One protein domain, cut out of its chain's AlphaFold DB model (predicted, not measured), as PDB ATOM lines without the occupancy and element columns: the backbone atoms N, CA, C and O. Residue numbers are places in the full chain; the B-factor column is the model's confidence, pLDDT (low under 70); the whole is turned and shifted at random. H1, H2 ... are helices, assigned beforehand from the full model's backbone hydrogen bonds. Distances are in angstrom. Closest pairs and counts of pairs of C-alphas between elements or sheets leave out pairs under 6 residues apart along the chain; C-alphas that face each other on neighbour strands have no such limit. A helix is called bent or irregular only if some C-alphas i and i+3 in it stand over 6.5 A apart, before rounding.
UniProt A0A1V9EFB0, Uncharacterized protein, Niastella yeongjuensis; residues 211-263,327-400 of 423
ATOM      1  N   PHE A 211     284.558 260.489 263.326       94.88
ATOM      2  CA  PHE A 211     284.442 261.229 262.066       94.88
ATOM      3  C   PHE A 211     285.551 260.857 261.094       94.88
ATOM      4  O   PHE A 211     285.279 260.547 259.940       94.88
ATOM      5  N   ILE A 212     286.795 260.839 261.570       92.56
ATOM      6  CA  ILE A 212     287.918 260.638 260.669       92.56
ATOM      7  C   ILE A 212     287.972 259.228 260.078       92.56
ATOM      8  O   ILE A 212     288.300 259.067 258.910       92.56
ATOM      9  N   VAL A 213     287.594 258.216 260.862       91.94
ATOM     10  CA  VAL A 213     287.561 256.822 260.404       91.94
ATOM     11  C   VAL A 213     286.503 256.655 259.317       91.94
ATOM     12  O   VAL A 213     286.776 256.051 258.281       91.94
ATOM     13  N   LEU A 214     285.318 257.237 259.525       95.12
ATOM     14  CA  LEU A 214     284.240 257.223 258.538       95.12
ATOM     15  C   LEU A 214     284.616 258.010 257.284       95.12
ATOM     16  O   LEU A 214     284.411 257.531 256.173       95.12
ATOM     17  N   PHE A 215     285.217 259.186 257.455       95.62
ATOM     18  CA  PHE A 215     285.606 260.043 256.345       95.62
ATOM     19  C   PHE A 215     286.695 259.398 255.480       95.62
ATOM     20  O   PHE A 215     286.548 259.346 254.264       95.62
ATOM     21  N   GLU A 216     287.752 258.836 256.073       94.56
ATOM     22  CA  GLU A 216     288.800 258.144 255.309       94.56
ATOM     23  C   GLU A 216     288.271 256.888 254.607       94.56
ATOM     24  O   GLU A 216     288.636 256.636 253.455       94.56
ATOM     25  N   ARG A 217     287.370 256.133 255.253       94.38
ATOM     26  CA  ARG A 217     286.688 255.002 254.613       94.38
ATOM     27  C   ARG A 217     285.861 255.471 253.420       94.38
ATOM     28  O   ARG A 217     286.015 254.925 252.336       94.38
ATOM     29  N   TYR A 218     285.069 256.526 253.588       95.50
ATOM     30  CA  TYR A 218     284.264 257.097 252.514       95.50
ATOM     31  C   TYR A 218     285.120 257.537 251.321       95.50
ATOM     32  O   TYR A 218     284.847 257.154 250.186       95.50
ATOM     33  N   LEU A 219     286.219 258.256 251.567       96.31
ATOM     34  CA  LEU A 219     287.151 258.656 250.510       96.31
ATOM     35  C   LEU A 219     287.795 257.452 249.796       96.31
ATOM     36  O   LEU A 219     288.009 257.504 248.582       96.31
ATOM     37  N   SER A 220     288.096 256.377 250.530       94.69
ATOM     38  CA  SER A 220     288.694 255.153 249.977       94.69
ATOM     39  C   SER A 220     287.711 254.405 249.071       94.69
ATOM     40  O   SER A 220     288.075 254.014 247.961       94.69
ATOM     41  N   GLU A 221     286.453 254.270 249.498       93.88
ATOM     42  CA  GLU A 221     285.390 253.648 248.696       93.88
ATOM     43  C   GLU A 221     285.073 254.475 247.440       93.88
ATOM     44  O   GLU A 221     284.904 253.921 246.353       93.88
ATOM     45  N   ILE A 222     285.071 255.812 247.540       94.75
ATOM     46  CA  ILE A 222     284.892 256.701 246.378       94.75
ATOM     47  C   ILE A 222     286.025 256.505 245.368       94.75
ATOM     48  O   ILE A 222     285.778 256.428 244.161       94.75
ATOM     49  N   TRP A 223     287.271 256.410 245.841       93.81
ATOM     50  CA  TRP A 223     288.416 256.140 244.976       93.81
ATOM     51  C   TRP A 223     288.278 254.793 244.259       93.81
ATOM     52  O   TRP A 223     288.474 254.731 243.044       93.81
ATOM     53  N   GLN A 224     287.898 253.737 244.983       91.31
ATOM     54  CA  GLN A 224     287.631 252.425 244.391       91.31
ATOM     55  C   GLN A 224     286.516 252.489 243.344       91.31
ATOM     56  O   GLN A 224     286.702 252.043 242.212       91.31
ATOM     57  N   GLY A 225     285.391 253.128 243.674       90.25
ATOM     58  CA  GLY A 225     284.281 253.345 242.749       90.25
ATOM     59  C   GLY A 225     284.707 254.057 241.465       90.25
ATOM     60  O   GLY A 225     284.334 253.643 240.368       90.25
ATOM     61  N   PHE A 226     285.551 255.080 241.584       90.75
ATOM     62  CA  PHE A 226     286.088 255.826 240.448       90.75
ATOM     63  C   PHE A 226     287.036 254.993 239.572       90.75
ATOM     64  O   PHE A 226     286.961 255.062 238.342       90.75
ATOM     65  N   ILE A 227     287.926 254.200 240.177       90.12
ATOM     66  CA  ILE A 227     288.814 253.294 239.433       90.12
ATOM     67  C   ILE A 227     288.002 252.217 238.715       90.12
ATOM     68  O   ILE A 227     288.188 252.012 237.516       90.12
ATOM     69  N   ASN A 228     287.063 251.584 239.413       87.00
ATOM     70  CA  ASN A 228     286.214 250.545 238.847       87.00
ATOM     71  C   ASN A 228     285.335 251.063 237.715       87.00
ATOM     72  O   ASN A 228     285.199 250.382 236.704       87.00
ATOM     73  N   ALA A 229     284.815 252.287 237.826       85.19
ATOM     74  CA  ALA A 229     284.112 252.925 236.725       85.19
ATOM     75  C   ALA A 229     285.004 253.006 235.471       85.19
ATOM     76  O   ALA A 229     284.540 252.781 234.362       85.19
ATOM     77  N   LYS A 230     286.302 253.285 235.593       80.25
ATOM     78  CA  LYS A 230     287.192 253.351 234.419       80.25
ATOM     79  C   LYS A 230     287.580 251.989 233.843       80.25
ATOM     80  O   LYS A 230     288.057 251.939 232.710       80.25
ATOM     81  N   ASN A 231     287.395 250.907 234.591       80.38
ATOM     82  CA  ASN A 231     287.780 249.576 234.149       80.38
ATOM     83  C   ASN A 231     286.766 249.033 233.132       80.38
ATOM     84  O   ASN A 231     285.583 248.886 233.420       80.38
ATOM     85  N   THR A 232     287.243 248.680 231.936       71.69
ATOM     86  CA  THR A 232     286.431 248.039 230.883       71.69
ATOM     87  C   THR A 232     286.463 246.509 230.951       71.69
ATOM     88  O   THR A 232     285.817 245.836 230.153       71.69
ATOM     89  N   SER A 233     287.247 245.949 231.874       67.31
ATOM     90  CA  SER A 233     287.441 244.512 232.071       67.31
ATOM     91  C   SER A 233     287.712 244.214 233.547       67.31
ATOM     92  O   SER A 233     288.464 244.951 234.183       67.31
ATOM     93  N   GLY A 234     287.154 243.118 234.066       67.06
ATOM     94  CA  GLY A 234     287.230 242.736 235.483       67.06
ATOM     95  C   GLY A 234     285.889 242.890 236.210       67.06
ATOM     96  O   GLY A 234     284.952 243.486 235.681       67.06
ATOM     97  N   ALA A 235     285.777 242.316 237.411       69.62
ATOM     98  CA  ALA A 235     284.576 242.444 238.233       69.62
ATOM     99  C   ALA A 235     284.481 243.861 238.826       69.62
ATOM    100  O   ALA A 235     285.430 244.330 239.456       69.62
ATOM    101  N   ASN A 236     283.339 244.530 238.649       71.12
ATOM    102  CA  ASN A 236     283.060 245.790 239.330       71.12
ATOM    103  C   ASN A 236     282.777 245.497 240.810       71.12
ATOM    104  O   ASN A 236     281.744 244.922 241.141       71.12
ATOM    105  N   THR A 237     283.715 245.862 241.680       76.19
ATOM    106  CA  THR A 237     283.606 245.673 243.136       76.19
ATOM    107  C   THR A 237     283.054 246.906 243.851       76.19
ATOM    108  O   THR A 237     282.963 246.902 245.073       76.19
ATOM    109  N   ALA A 238     282.693 247.964 243.113       79.50
ATOM    110  CA  ALA A 238     282.142 249.176 243.700       79.50
ATOM    111  C   ALA A 238     280.719 248.926 244.212       79.50
ATOM    112  O   ALA A 238     279.826 248.597 243.430       79.50
ATOM    113  N   ASP A 239     280.511 249.136 245.509       86.44
ATOM    114  CA  ASP A 239     279.190 249.096 246.123       86.44
ATOM    115  C   ASP A 239     278.700 250.522 246.402       86.44
ATOM    116  O   ASP A 239     279.170 251.220 247.303       86.44
ATOM    117  N   VAL A 240     277.746 250.966 245.588       90.88
ATOM    118  CA  VAL A 240     277.164 252.305 245.699       90.88
ATOM    119  C   VAL A 240     276.297 252.448 246.951       90.88
ATOM    120  O   VAL A 240     276.201 253.551 247.491       90.88
ATOM    121  N   ASN A 241     275.709 251.362 247.459       92.56
ATOM    122  CA  ASN A 241     274.906 251.431 248.678       92.56
ATOM    123  C   ASN A 241     275.797 251.691 249.893       92.56
ATOM    124  O   ASN A 241     275.461 252.547 250.702       92.56
ATOM    125  N   ILE A 242     276.980 251.067 249.959       93.56
ATOM    126  CA  ILE A 242     277.968 251.354 251.014       93.56
ATOM    127  C   ILE A 242     278.384 252.833 250.994       93.56
ATOM    128  O   ILE A 242     278.543 253.448 252.046       93.56
ATOM    129  N   LEU A 243     278.548 253.434 249.811       93.56
ATOM    130  CA  LEU A 243     278.862 254.863 249.698       93.56
ATOM    131  C   LEU A 243     277.754 255.753 250.267       93.56
ATOM    132  O   LEU A 243     278.052 256.728 250.959       93.56
ATOM    133  N   VAL A 244     276.498 255.415 249.983       94.75
ATOM    134  CA  VAL A 244     275.327 256.121 250.515       94.75
ATOM    135  C   VAL A 244     275.224 255.936 252.030       94.75
ATOM    136  O   VAL A 244     275.049 256.918 252.747       94.75
ATOM    137  N   GLU A 245     275.410 254.719 252.538       95.12
ATOM    138  CA  GLU A 245     275.419 254.424 253.977       95.12
ATOM    139  C   GLU A 245     276.504 255.227 254.712       95.12
ATOM    140  O   GLU A 245     276.220 255.885 255.710       95.12
ATOM    141  N   LEU A 246     277.732 255.273 254.181       95.38
ATOM    142  CA  LEU A 246     278.822 256.058 254.773       95.38
ATOM    143  C   LEU A 246     278.529 257.563 254.776       95.38
ATOM    144  O   LEU A 246     278.842 258.247 255.754       95.38
ATOM    145  N   ALA A 247     277.927 258.095 253.708       94.06
ATOM    146  CA  ALA A 247     277.505 259.493 253.671       94.06
ATOM    147  C   ALA A 247     276.446 259.780 254.752       94.06
ATOM    148  O   ALA A 247     276.558 260.777 255.475       94.06
ATOM    149  N   GLN A 248     275.476 258.879 254.929       93.12
ATOM    150  CA  GLN A 248     274.442 258.987 255.958       93.12
ATOM    151  C   GLN A 248     275.022 258.911 257.376       93.12
ATOM    152  O   GLN A 248     274.699 259.768 258.199       93.12
ATOM    153  N   GLU A 249     275.928 257.971 257.654       94.69
ATOM    154  CA  GLU A 249     276.605 257.857 258.954       94.69
ATOM    155  C   GLU A 249     277.402 259.128 259.294       94.69
ATOM    156  O   GLU A 249     277.316 259.650 260.411       94.69
ATOM    157  N   ILE A 250     278.147 259.678 258.323       94.44
ATOM    158  CA  ILE A 250     278.864 260.952 258.497       94.44
ATOM    159  C   ILE A 250     277.864 262.072 258.798       94.44
ATOM    160  O   ILE A 250     278.055 262.836 259.747       94.44
ATOM    161  N   ARG A 251     276.778 262.175 258.031       90.94
ATOM    162  CA  ARG A 251     275.740 263.186 258.258       90.94
ATOM    163  C   ARG A 251     275.162 263.094 259.669       90.94
ATOM    164  O   ARG A 251     275.026 264.120 260.335       90.94
ATOM    165  N   GLU A 252     274.840 261.895 260.141       91.06
ATOM    166  CA  GLU A 252     274.246 261.679 261.462       91.06
ATOM    167  C   GLU A 252     275.138 262.197 262.590       91.06
ATOM    168  O   GLU A 252     274.662 262.928 263.466       91.06
ATOM    169  N   ILE A 253     276.442 261.907 262.551       92.38
ATOM    170  CA  ILE A 253     277.364 262.399 263.583       92.38
ATOM    171  C   ILE A 253     277.535 263.923 263.518       92.38
ATOM    172  O   ILE A 253     277.630 264.573 264.566       92.38
ATOM    173  N   LEU A 254     277.543 264.525 262.323       90.50
ATOM    174  CA  LEU A 254     277.667 265.977 262.162       90.50
ATOM    175  C   LEU A 254     276.398 266.695 262.655       90.50
ATOM    176  O   LEU A 254     276.474 267.584 263.513       90.50
ATOM    177  N   ILE A 255     275.215 266.237 262.231       86.94
ATOM    178  CA  ILE A 255     273.920 266.770 262.685       86.94
ATOM    179  C   ILE A 255     273.752 266.585 264.198       86.94
ATOM    180  O   ILE A 255     273.288 267.505 264.876       86.94
ATOM    181  N   ALA A 256     274.200 265.465 264.776       88.56
ATOM    182  CA  ALA A 256     274.157 265.245 266.223       88.56
ATOM    183  C   ALA A 256     274.950 266.302 267.018       88.56
ATOM    184  O   ALA A 256     274.636 266.566 268.185       88.56
ATOM    185  N   ARG A 257     275.973 266.930 266.417       89.25
ATOM    186  CA  ARG A 257     276.690 268.060 267.028       89.25
ATOM    187  C   ARG A 257     275.996 269.386 266.784       89.25
ATOM    188  O   ARG A 257     275.999 270.200 267.705       89.25
ATOM    189  N   ARG A 258     275.398 269.612 265.615       86.31
ATOM    190  CA  ARG A 258     274.628 270.838 265.336       86.31
ATOM    191  C   ARG A 258     273.353 270.925 266.179       86.31
ATOM    192  O   ARG A 258     272.966 272.015 266.600       86.31
ATOM    193  N   GLY A 259     272.768 269.774 266.501       78.12
ATOM    194  CA  GLY A 259     271.479 269.654 267.170       78.12
ATOM    195  C   GLY A 259     270.323 269.818 266.184       78.12
ATOM    196  O   GLY A 259     270.404 270.583 265.227       78.12
ATOM    197  N   SER A 260     269.233 269.095 266.432       64.38
ATOM    198  CA  SER A 260     267.984 269.253 265.690       64.38
ATOM    199  C   SER A 260     267.074 270.187 266.478       64.38
ATOM    200  O   SER A 260     266.474 269.791 267.476       64.38
ATOM    201  N   VAL A 261     267.017 271.454 266.074       53.41
ATOM    202  CA  VAL A 261     265.938 272.354 266.490       53.41
ATOM    203  C   VAL A 261     265.019 272.474 265.287       53.41
ATOM    204  O   VAL A 261     265.452 272.916 264.224       53.41
ATOM    205  N   ALA A 262     263.771 272.039 265.442       49.78
ATOM    206  CA  ALA A 262     262.755 272.159 264.409       49.78
ATOM    207  C   ALA A 262     262.621 273.633 263.969       49.78
ATOM    208  O   ALA A 262     262.043 274.423 264.702       49.78
ATOM    209  N   ALA A 263     263.167 273.955 262.782       47.69
ATOM    210  CA  ALA A 263     262.924 275.136 261.934       47.69
ATOM    211  C   ALA A 263     263.227 276.521 262.590       47.69
ATOM    212  O   ALA A 263     262.701 276.868 263.634       47.69
ATOM    213  N   ALA A 327     298.874 271.761 250.255       96.06
ATOM    214  CA  ALA A 327     297.865 270.705 250.197       96.06
ATOM    215  C   ALA A 327     296.619 271.058 251.028       96.06
ATOM    216  O   ALA A 327     295.505 270.783 250.594       96.06
ATOM    217  N   LEU A 328     296.802 271.694 252.194       96.69
ATOM    218  CA  LEU A 328     295.699 272.161 253.040       96.69
ATOM    219  C   LEU A 328     294.850 273.235 252.332       96.69
ATOM    220  O   LEU A 328     293.625 273.133 252.351       96.69
ATOM    221  N   PHE A 329     295.481 274.218 251.676       95.62
ATOM    222  CA  PHE A 329     294.780 275.232 250.876       95.62
ATOM    223  C   PHE A 329     293.997 274.607 249.721       95.62
ATOM    224  O   PHE A 329     292.823 274.926 249.540       95.62
ATOM    225  N   ASP A 330     294.633 273.698 248.979       95.06
ATOM    226  CA  ASP A 330     294.056 273.107 247.771       95.06
ATOM    227  C   ASP A 330     292.812 272.260 248.070       95.06
ATOM    228  O   ASP A 330     291.875 272.249 247.276       95.06
ATOM    229  N   MET A 331     292.756 271.575 249.220       95.38
ATOM    230  CA  MET A 331     291.598 270.738 249.565       95.38
ATOM    231  C   MET A 331     290.503 271.433 250.369       95.38
ATOM    232  O   MET A 331     289.381 270.931 250.391       95.38
ATOM    233  N   ALA A 332     290.784 272.557 251.039       93.81
ATOM    234  CA  ALA A 332     289.844 273.153 251.991       93.81
ATOM    235  C   ALA A 332     288.479 273.487 251.368       93.81
ATOM    236  O   ALA A 332     287.439 273.202 251.963       93.81
ATOM    237  N   GLY A 333     288.476 274.062 250.160       89.75
ATOM    238  CA  GLY A 333     287.244 274.397 249.442       89.75
ATOM    239  C   GLY A 333     286.438 273.161 249.033       89.75
ATOM    240  O   GLY A 333     285.232 273.110 249.268       89.75
ATOM    241  N   SER A 334     287.100 272.153 248.462       91.50
ATOM    242  CA  SER A 334     286.459 270.908 248.023       91.50
ATOM    243  C   SER A 334     285.926 270.086 249.200       91.50
ATOM    244  O   SER A 334     284.791 269.619 249.150       91.50
ATOM    245  N   ALA A 335     286.681 269.988 250.299       93.38
ATOM    246  CA  ALA A 335     286.237 269.313 251.520       93.38
ATOM    247  C   ALA A 335     284.990 269.974 252.120       93.38
ATOM    248  O   ALA A 335     284.072 269.285 252.562       93.38
ATOM    249  N   ALA A 336     284.930 271.309 252.104       90.38
ATOM    250  CA  ALA A 336     283.757 272.041 252.558       90.38
ATOM    251  C   ALA A 336     282.530 271.763 251.681       90.38
ATOM    252  O   ALA A 336     281.465 271.485 252.223       90.38
ATOM    253  N   ASN A 337     282.675 271.763 250.352       86.19
ATOM    254  CA  ASN A 337     281.566 271.449 249.443       86.19
ATOM    255  C   ASN A 337     281.031 270.025 249.646       86.19
ATOM    256  O   ASN A 337     279.818 269.828 249.651       86.19
ATOM    257  N   ILE A 338     281.925 269.046 249.824       90.12
ATOM    258  CA  ILE A 338     281.545 267.648 250.064       90.12
ATOM    259  C   ILE A 338     280.744 267.539 251.358       90.12
ATOM    260  O   ILE A 338     279.639 267.006 251.342       90.12
ATOM    261  N   LEU A 339     281.258 268.075 252.469       90.69
ATOM    262  CA  LEU A 339     280.567 267.948 253.752       90.69
ATOM    263  C   LEU A 339     279.264 268.755 253.800       90.69
ATOM    264  O   LEU A 339     278.300 268.280 254.388       90.69
ATOM    265  N   LEU A 340     279.170 269.896 253.107       85.19
ATOM    266  CA  LEU A 340     277.884 270.583 252.927       85.19
ATOM    267  C   LEU A 340     276.873 269.720 252.174       85.19
ATOM    268  O   LEU A 340     275.710 269.688 252.560       85.19
ATOM    269  N   ALA A 341     277.296 269.026 251.113       82.56
ATOM    270  CA  ALA A 341     276.413 268.143 250.358       82.56
ATOM    271  C   ALA A 341     275.970 266.923 251.180       82.56
ATOM    272  O   ALA A 341     274.818 266.514 251.071       82.56
ATOM    273  N   VAL A 342     276.857 266.391 252.028       86.94
ATOM    274  CA  VAL A 342     276.525 265.338 253.000       86.94
ATOM    275  C   VAL A 342     275.504 265.847 254.025       86.94
ATOM    276  O   VAL A 342     274.512 265.180 254.295       86.94
ATOM    277  N   GLU A 343     275.695 267.044 254.583       83.00
ATOM    278  CA  GLU A 343     274.794 267.599 255.604       83.00
ATOM    279  C   GLU A 343     273.437 268.063 255.054       83.00
ATOM    280  O   GLU A 343     272.435 267.982 255.765       83.00
ATOM    281  N   ALA A 344     273.386 268.546 253.808       76.62
ATOM    282  CA  ALA A 344     272.176 269.111 253.206       76.62
ATOM    283  C   ALA A 344     271.074 268.075 252.929       76.62
ATOM    284  O   ALA A 344     269.924 268.480 252.751       76.62
ATOM    285  N   ASN A 345     271.409 266.778 252.953       69.62
ATOM    286  CA  ASN A 345     270.561 265.653 252.555       69.62
ATOM    287  C   ASN A 345     270.162 265.704 251.064       69.62
ATOM    288  O   ASN A 345     269.761 266.739 250.530       69.62
ATOM    289  N   GLY A 346     270.258 264.569 250.373       71.50
ATOM    290  CA  GLY A 346     269.675 264.382 249.044       71.50
ATOM    291  C   GLY A 346     270.653 263.868 247.995       71.50
ATOM    292  O   GLY A 346     270.486 262.752 247.526       71.50
ATOM    293  N   LEU A 347     271.661 264.658 247.599       79.88
ATOM    294  CA  LEU A 347     272.501 264.290 246.443       79.88
ATOM    295  C   LEU A 347     273.374 263.059 246.710       79.88
ATOM    296  O   LEU A 347     273.367 262.114 245.932       79.88
ATOM    297  N   LEU A 348     274.132 263.077 247.806       85.44
ATOM    298  CA  LEU A 348     275.039 261.981 248.164       85.44
ATOM    299  C   LEU A 348     274.323 260.825 248.876       85.44
ATOM    300  O   LEU A 348     274.948 259.808 249.159       85.44
ATOM    301  N   ASP A 349     273.018 260.978 249.116       82.56
ATOM    302  CA  ASP A 349     272.146 259.954 249.688       82.56
ATOM    303  C   ASP A 349     271.358 259.180 248.610       82.56
ATOM    304  O   ASP A 349     270.673 258.213 248.936       82.56
ATOM    305  N   ASP A 350     271.424 259.603 247.340       88.38
ATOM    306  CA  ASP A 350     270.774 258.939 246.206       88.38
ATOM    307  C   ASP A 350     271.775 258.014 245.484       88.38
ATOM    308  O   ASP A 350     272.706 258.507 244.831       88.38
ATOM    309  N   PRO A 351     271.578 256.680 245.526       91.38
ATOM    310  CA  PRO A 351     272.449 255.732 244.838       91.38
ATOM    311  C   PRO A 351     272.592 256.018 243.337       91.38
ATOM    312  O   PRO A 351     273.679 255.884 242.776       91.38
ATOM    313  N   ASN A 352     271.526 256.462 242.664       90.06
ATOM    314  CA  ASN A 352     271.593 256.762 241.233       90.06
ATOM    315  C   ASN A 352     272.487 257.972 240.967       90.06
ATOM    316  O   ASN A 352     273.276 257.972 240.018       90.06
ATOM    317  N   TRP A 353     272.386 258.992 241.817       89.19
ATOM    318  CA  TRP A 353     273.203 260.192 241.705       89.19
ATOM    319  C   TRP A 353     274.681 259.877 241.956       89.19
ATOM    320  O   TRP A 353     275.541 260.266 241.161       89.19
ATOM    321  N   VAL A 354     274.984 259.098 243.000       90.75
ATOM    322  CA  VAL A 354     276.351 258.647 243.308       90.75
ATOM    323  C   VAL A 354     276.919 257.804 242.163       90.75
ATOM    324  O   VAL A 354     278.050 258.036 241.732       90.75
ATOM    325  N   GLN A 355     276.134 256.891 241.588       90.25
ATOM    326  CA  GLN A 355     276.570 256.088 240.444       90.25
ATOM    327  C   GLN A 355     276.923 256.957 239.225       90.25
ATOM    328  O   GLN A 355     277.938 256.704 238.569       90.25
ATOM    329  N   GLN A 356     276.125 257.990 238.935       89.19
ATOM    330  CA  GLN A 356     276.407 258.956 237.866       89.19
ATOM    331  C   GLN A 356     277.638 259.820 238.167       89.19
ATOM    332  O   GLN A 356     278.378 260.185 237.253       89.19
ATOM    333  N   MET A 357     277.884 260.145 239.438       90.38
ATOM    334  CA  MET A 357     279.094 260.843 239.870       90.38
ATOM    335  C   MET A 357     280.352 260.026 239.579       90.38
ATOM    336  O   MET A 357     281.283 260.550 238.962       90.38
ATOM    337  N   LEU A 358     280.367 258.744 239.942       90.31
ATOM    338  CA  LEU A 358     281.522 257.866 239.727       90.31
ATOM    339  C   LEU A 358     281.853 257.681 238.238       90.31
ATOM    340  O   LEU A 358     283.024 257.629 237.861       90.31
ATOM    341  N   THR A 359     280.835 257.632 237.374       88.12
ATOM    342  CA  THR A 359     280.999 257.463 235.920       88.12
ATOM    343  C   THR A 359     281.101 258.785 235.158       88.12
ATOM    344  O   THR A 359     281.294 258.778 233.945       88.12
ATOM    345  N   SER A 360     281.047 259.934 235.839       86.75
ATOM    346  CA  SER A 360     280.980 261.270 235.220       86.75
ATOM    347  C   SER A 360     282.161 261.630 234.305       86.75
ATOM    348  O   SER A 360     282.049 262.534 233.470       86.75
ATOM    349  N   PHE A 361     283.290 260.924 234.430       81.88
ATOM    350  CA  PHE A 361     284.472 261.061 233.572       81.88
ATOM    351  C   PHE A 361     284.471 260.152 232.334       81.88
ATOM    352  O   PHE A 361     285.392 260.236 231.521       81.88
ATOM    353  N   GLN A 362     283.464 259.296 232.170       77.25
ATOM    354  CA  GLN A 362     283.292 258.474 230.978       77.25
ATOM    355  C   GLN A 362     282.543 259.282 229.909       77.25
ATOM    356  O   GLN A 362     281.360 259.583 230.047       77.25
ATOM    357  N   GLY A 363     283.237 259.645 228.830       66.31
ATOM    358  CA  GLY A 363     282.644 260.347 227.688       66.31
ATOM    359  C   GLY A 363     282.650 261.886 227.775       66.31
ATOM    360  O   GLY A 363     283.148 262.483 228.743       66.31
ATOM    361  N   PRO A 364     282.153 262.562 226.719       60.19
ATOM    362  CA  PRO A 364     282.167 264.021 226.624       60.19
ATOM    363  C   PRO A 364     281.338 264.675 227.738       60.19
ATOM    364  O   PRO A 364     280.325 264.141 228.189       60.19
ATOM    365  N   ALA A 365     281.783 265.845 228.206       60.19
ATOM    366  CA  ALA A 365     281.032 266.620 229.190       60.19
ATOM    367  C   ALA A 365     279.692 267.063 228.575       60.19
ATOM    368  O   ALA A 365     279.680 267.794 227.587       60.19
ATOM    369  N   THR A 366     278.572 266.630 229.142       60.88
ATOM    370  CA  THR A 366     277.240 267.166 228.852       60.88
ATOM    371  C   THR A 366     276.815 268.035 230.034       60.88
ATOM    372  O   THR A 366     277.293 267.861 231.151       60.88
ATOM    373  N   LEU A 367     275.894 268.981 229.844       53.41
ATOM    374  CA  LEU A 367     275.442 269.834 230.956       53.41
ATOM    375  C   LEU A 367     274.871 269.022 232.140       53.41
ATOM    376  O   LEU A 367     275.016 269.436 233.285       53.41
ATOM    377  N   LEU A 368     274.301 267.840 231.875       55.38
ATOM    378  CA  LEU A 368     273.781 266.916 232.891       55.38
ATOM    379  C   LEU A 368     274.869 266.194 233.701       55.38
ATOM    380  O   LEU A 368     274.551 265.684 234.767       55.38
ATOM    381  N   ASN A 369     276.121 266.141 233.224       65.75
ATOM    382  CA  ASN A 369     277.237 265.530 233.954       65.75
ATOM    383  C   ASN A 369     278.199 266.552 234.583       65.75
ATOM    384  O   ASN A 369     279.105 266.149 235.307       65.75
ATOM    385  N   ALA A 370     278.007 267.856 234.358       73.38
ATOM    386  CA  ALA A 370     278.913 268.892 234.856       73.38
ATOM    387  C   ALA A 370     278.934 268.978 236.395       73.38
ATOM    388  O   ALA A 370     280.010 269.068 236.989       73.38
ATOM    389  N   THR A 371     277.770 268.893 237.050       77.06
ATOM    390  CA  THR A 371     277.652 268.918 238.520       77.06
ATOM    391  C   THR A 371     278.313 267.695 239.150       77.06
ATOM    392  O   THR A 371     279.157 267.823 240.036       77.06
ATOM    393  N   GLN A 372     277.953 266.507 238.661       85.19
ATOM    394  CA  GLN A 372     278.501 265.217 239.069       85.19
ATOM    395  C   GLN A 372     280.021 265.187 238.881       85.19
ATOM    396  O   GLN A 372     280.754 264.828 239.800       85.19
ATOM    397  N   ARG A 373     280.509 265.642 237.721       86.31
ATOM    398  CA  ARG A 373     281.941 265.728 237.421       86.31
ATOM    399  C   ARG A 373     282.664 266.655 238.384       86.31
ATOM    400  O   ARG A 373     283.700 266.272 238.910       86.31
ATOM    401  N   LYS A 374     282.092 267.824 238.688       84.88
ATOM    402  CA  LYS A 374     282.677 268.757 239.655       84.88
ATOM    403  C   LYS A 374     282.754 268.161 241.067       84.88
ATOM    404  O   LYS A 374     283.751 268.363 241.753       84.88
ATOM    405  N   PHE A 375     281.727 267.443 241.523       88.31
ATOM    406  CA  PHE A 375     281.788 266.761 242.822       88.31
ATOM    407  C   PHE A 375     282.844 265.660 242.833       88.31
ATOM    408  O   PHE A 375     283.604 265.550 243.792       88.31
ATOM    409  N   MET A 376     282.949 264.892 241.750       92.25
ATOM    410  CA  MET A 376     284.005 263.898 241.610       92.25
ATOM    411  C   MET A 376     285.400 264.557 241.594       92.25
ATOM    412  O   MET A 376     286.301 264.072 242.273       92.25
ATOM    413  N   ASP A 377     285.577 265.699 240.921       91.94
ATOM    414  CA  ASP A 377     286.800 266.518 240.991       91.94
ATOM    415  C   ASP A 377     287.103 266.997 242.420       91.94
ATOM    416  O   ASP A 377     288.255 266.936 242.864       91.94
ATOM    417  N   ASP A 378     286.084 267.437 243.166       92.31
ATOM    418  CA  ASP A 378     286.221 267.823 244.572       92.31
ATOM    419  C   ASP A 378     286.700 266.623 245.417       92.31
ATOM    420  O   ASP A 378     287.654 266.760 246.188       92.31
ATOM    421  N   PHE A 379     286.123 265.429 245.228       95.75
ATOM    422  CA  PHE A 379     286.567 264.203 245.906       95.75
ATOM    423  C   PHE A 379     288.011 263.845 245.563       95.75
ATOM    424  O   PHE A 379     288.810 263.592 246.464       95.75
ATOM    425  N   LEU A 380     288.382 263.862 244.280       95.44
ATOM    426  CA  LEU A 380     289.753 263.577 243.845       95.44
ATOM    427  C   LEU A 380     290.751 264.590 244.419       95.44
ATOM    428  O   LEU A 380     291.854 264.213 244.823       95.44
ATOM    429  N   THR A 381     290.368 265.864 244.491       96.50
ATOM    430  CA  THR A 381     291.178 266.926 245.102       96.50
ATOM    431  C   THR A 381     291.405 266.655 246.584       96.50
ATOM    432  O   THR A 381     292.548 266.728 247.046       96.50
ATOM    433  N   VAL A 382     290.351 266.286 247.321       97.31
ATOM    434  CA  VAL A 382     290.464 265.920 248.737       97.31
ATOM    435  C   VAL A 382     291.313 264.669 248.905       97.31
ATOM    436  O   VAL A 382     292.295 264.740 249.628       97.31
ATOM    437  N   ILE A 383     291.037 263.568 248.200       96.38
ATOM    438  CA  ILE A 383     291.804 262.312 248.295       96.38
ATOM    439  C   ILE A 383     293.303 262.575 248.107       96.38
ATOM    440  O   ILE A 383     294.119 262.216 248.954       96.38
ATOM    441  N   ASN A 384     293.679 263.250 247.018       95.62
ATOM    442  CA  ASN A 384     295.083 263.486 246.679       95.62
ATOM    443  C   ASN A 384     295.825 264.336 247.716       95.62
ATOM    444  O   ASN A 384     297.013 264.122 247.957       95.62
ATOM    445  N   ASN A 385     295.164 265.346 248.276       96.25
ATOM    446  CA  ASN A 385     295.790 266.285 249.201       96.25
ATOM    447  C   ASN A 385     295.671 265.838 250.662       96.25
ATOM    448  O   ASN A 385     296.567 266.141 251.451       96.25
ATOM    449  N   TRP A 386     294.651 265.046 250.994       94.50
ATOM    450  CA  TRP A 386     294.502 264.387 252.286       94.50
ATOM    451  C   TRP A 386     295.684 263.455 252.544       94.50
ATOM    452  O   TRP A 386     296.401 263.655 253.523       94.50
ATOM    453  N   GLU A 387     295.996 262.550 251.603       92.19
ATOM    454  CA  GLU A 387     297.155 261.647 251.718       92.19
ATOM    455  C   GLU A 387     298.477 262.409 251.914       92.19
ATOM    456  O   GLU A 387     299.351 261.982 252.670       92.19
ATOM    457  N   LYS A 388     298.637 263.562 251.248       91.44
ATOM    458  CA  LYS A 388     299.836 264.411 251.377       91.44
ATOM    459  C   LYS A 388     299.928 265.106 252.737       91.44
ATOM    460  O   LYS A 388     301.044 265.357 253.201       91.44
ATOM    461  N   ALA A 389     298.792 265.483 253.322       90.44
ATOM    462  CA  ALA A 389     298.720 266.259 254.555       90.44
ATOM    463  C   ALA A 389     298.768 265.378 255.814       90.44
ATOM    464  O   ALA A 389     299.441 265.739 256.782       90.44
ATOM    465  N   THR A 390     298.089 264.228 255.804       87.69
ATOM    466  CA  THR A 390     298.019 263.305 256.952       87.69
ATOM    467  C   THR A 390     299.038 262.174 256.869       87.69
ATOM    468  O   THR A 390     299.420 261.617 257.892       87.69
ATOM    469  N   GLY A 391     299.498 261.821 255.665       84.94
ATOM    470  CA  GLY A 391     300.333 260.641 255.435       84.94
ATOM    471  C   GLY A 391     299.555 259.319 255.402       84.94
ATOM    472  O   GLY A 391     300.152 258.287 255.092       84.94
ATOM    473  N   HIS A 392     298.246 259.340 255.677       86.69
ATOM    474  CA  HIS A 392     297.365 258.178 255.561       86.69
ATOM    475  C   HIS A 392     297.055 257.916 254.088       86.69
ATOM    476  O   HIS A 392     296.682 258.823 253.352       86.69
ATOM    477  N   ARG A 393     297.236 256.676 253.649       88.19
ATOM    478  CA  ARG A 393     296.957 256.171 252.307       88.19
ATOM    479  C   ARG A 393     295.465 255.889 252.172       88.19
ATOM    480  O   ARG A 393     294.934 254.998 252.818       88.19
ATOM    481  N   ILE A 394     294.801 256.643 251.317       92.12
ATOM    482  CA  ILE A 394     293.382 256.499 250.976       92.12
ATOM    483  C   ILE A 394     293.233 255.596 249.750       92.12
ATOM    484  O   ILE A 394     292.310 254.799 249.651       92.12
ATOM    485  N   LYS A 395     294.188 255.663 248.819       91.00
ATOM    486  CA  LYS A 395     294.177 254.846 247.595       91.00
ATOM    487  C   LYS A 395     294.607 253.398 247.819       91.00
ATOM    488  O   LYS A 395     294.456 252.573 246.924       91.00
ATOM    489  N   ASN A 396     295.210 253.130 248.973       86.56
ATOM    490  CA  ASN A 396     295.683 251.823 249.417       86.56
ATOM    491  C   ASN A 396     295.589 251.787 250.957       86.56
ATOM    492  O   ASN A 396     296.590 252.024 251.643       86.56
ATOM    493  N   PRO A 397     294.378 251.628 251.516       78.56
ATOM    494  CA  PRO A 397     294.160 251.711 252.957       78.56
ATOM    495  C   PRO A 397     294.869 250.595 253.736       78.56
ATOM    496  O   PRO A 397     295.238 250.798 254.893       78.56
ATOM    497  N   GLU A 398     295.128 249.444 253.114       76.50
ATOM    498  CA  GLU A 398     295.872 248.331 253.707       76.50
ATOM    499  C   GLU A 398     297.339 248.669 254.025       76.50
ATOM    500  O   GLU A 398     297.941 248.038 254.896       76.50
ATOM    501  N   ALA A 399     297.909 249.699 253.389       73.75
ATOM    502  CA  ALA A 399     299.243 250.209 253.698       73.75
ATOM    503  C   ALA A 399     299.291 251.137 254.930       73.75
ATOM    504  O   ALA A 399     300.383 251.565 255.321       73.75
ATOM    505  N   ASN A 400     298.149 251.465 255.545       72.69
ATOM    506  CA  ASN A 400     298.110 252.317 256.733       72.69
ATOM    507  C   ASN A 400     298.525 251.573 258.001       72.69
ATOM    508  O   ASN A 400     298.103 250.451 258.274       72.69
TER     509      ASN A 400
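Overview. This is residues 211 to 263 and 327 to 400 of the 423 residues of an uncharacterized protein of Niastella yeongjuensis (UniProt A0A1V9EFB0). A helical hairpin, H1 and H2, makes one side of a compact body, and H3 and H5, crossing each other, make the other side, with H5 crossing H1 and the last residues of H3 reaching H2. The short H4 packs on the linked end of the hairpin and on the first part of H5, while residues 256 to 263, of which 256 to 258 belong to H2, stick out as an arm. The printed part has 127 residues with five named helices, in the order H1, H2, H3, H4, H5, and no named strand; the class is all helix. The whole is compact, with a radius of gyration of the C-alphas of 14.7 A and spans of 48 by 34 by 28 A.

Along the chain. Find C-alpha 211 at (284.442, 261.229, 262.066); from there H1, residues 211 to 230, runs 28.9 A. H2 follows at residues 240 to 258, 27.1 A long. Beyond the cut, find C-alpha 327 at (297.865, 270.705, 250.197), where H3, residues 327 to 344, sets out over 25.9 A, with a kink of 32 degrees near residue 334. H4 is residues 351 to 359. H5, the longest helix, is residues 367 to 390 and runs 35.0 A to C-alpha 390 at (298.019, 263.305, 256.952). H3 and H5 are irregular: C-alphas 330 and 333 are 7.1 A apart, and so are C-alphas 368 and 371.

Arrangement. Start with the hairpin of H1 and H2, which touch at a shallow tilt of 26 degrees, opposite ways; their closest C-alphas, Tyr 218 and Leu 246, are 6.0 A apart. With residues 219 to 223 alone, H1 touches H5 at a steep tilt of 54 degrees; the closest C-alphas, Leu 219 and Ile 383, are 6.3 A apart. H3 and H5 touch at a steep tilt of 53 degrees, opposite ways, and C-alphas 334 and 378, their closest, are 4.6 A apart. H3 touches H2 with residues 342 to 343 alone, about perpendicular at 90 degrees; look at C-alphas 251 and 343, the closest, 5.2 A apart. H4 touches H1, closest at C-alphas 226 and 358, 5.1 A; H2, at 240 and 351, 5.9 A; and H5, at 357 and 372, 4.5 A. H1 and H3 are apart, and so are H2 and H5. In H1, H2 and H4 every O i to N i+4 pair is within hydrogen-bond range; in H3 it is 12 of 14 and in H5 17 of 20.

Size, cuts and confidence. Without the stretch that stands free, the body spans 33 by 32 by 27 A. Residues 264 to 326 are not printed, and C-alphas 263 and 327 are 37.1 A apart across the cut. Of the links that are printed whole, none is long. The mean pLDDT of the printed part is 85.5; look for values under 70 at residues 233 to 235, 260 to 263, 345 and 363 to 369.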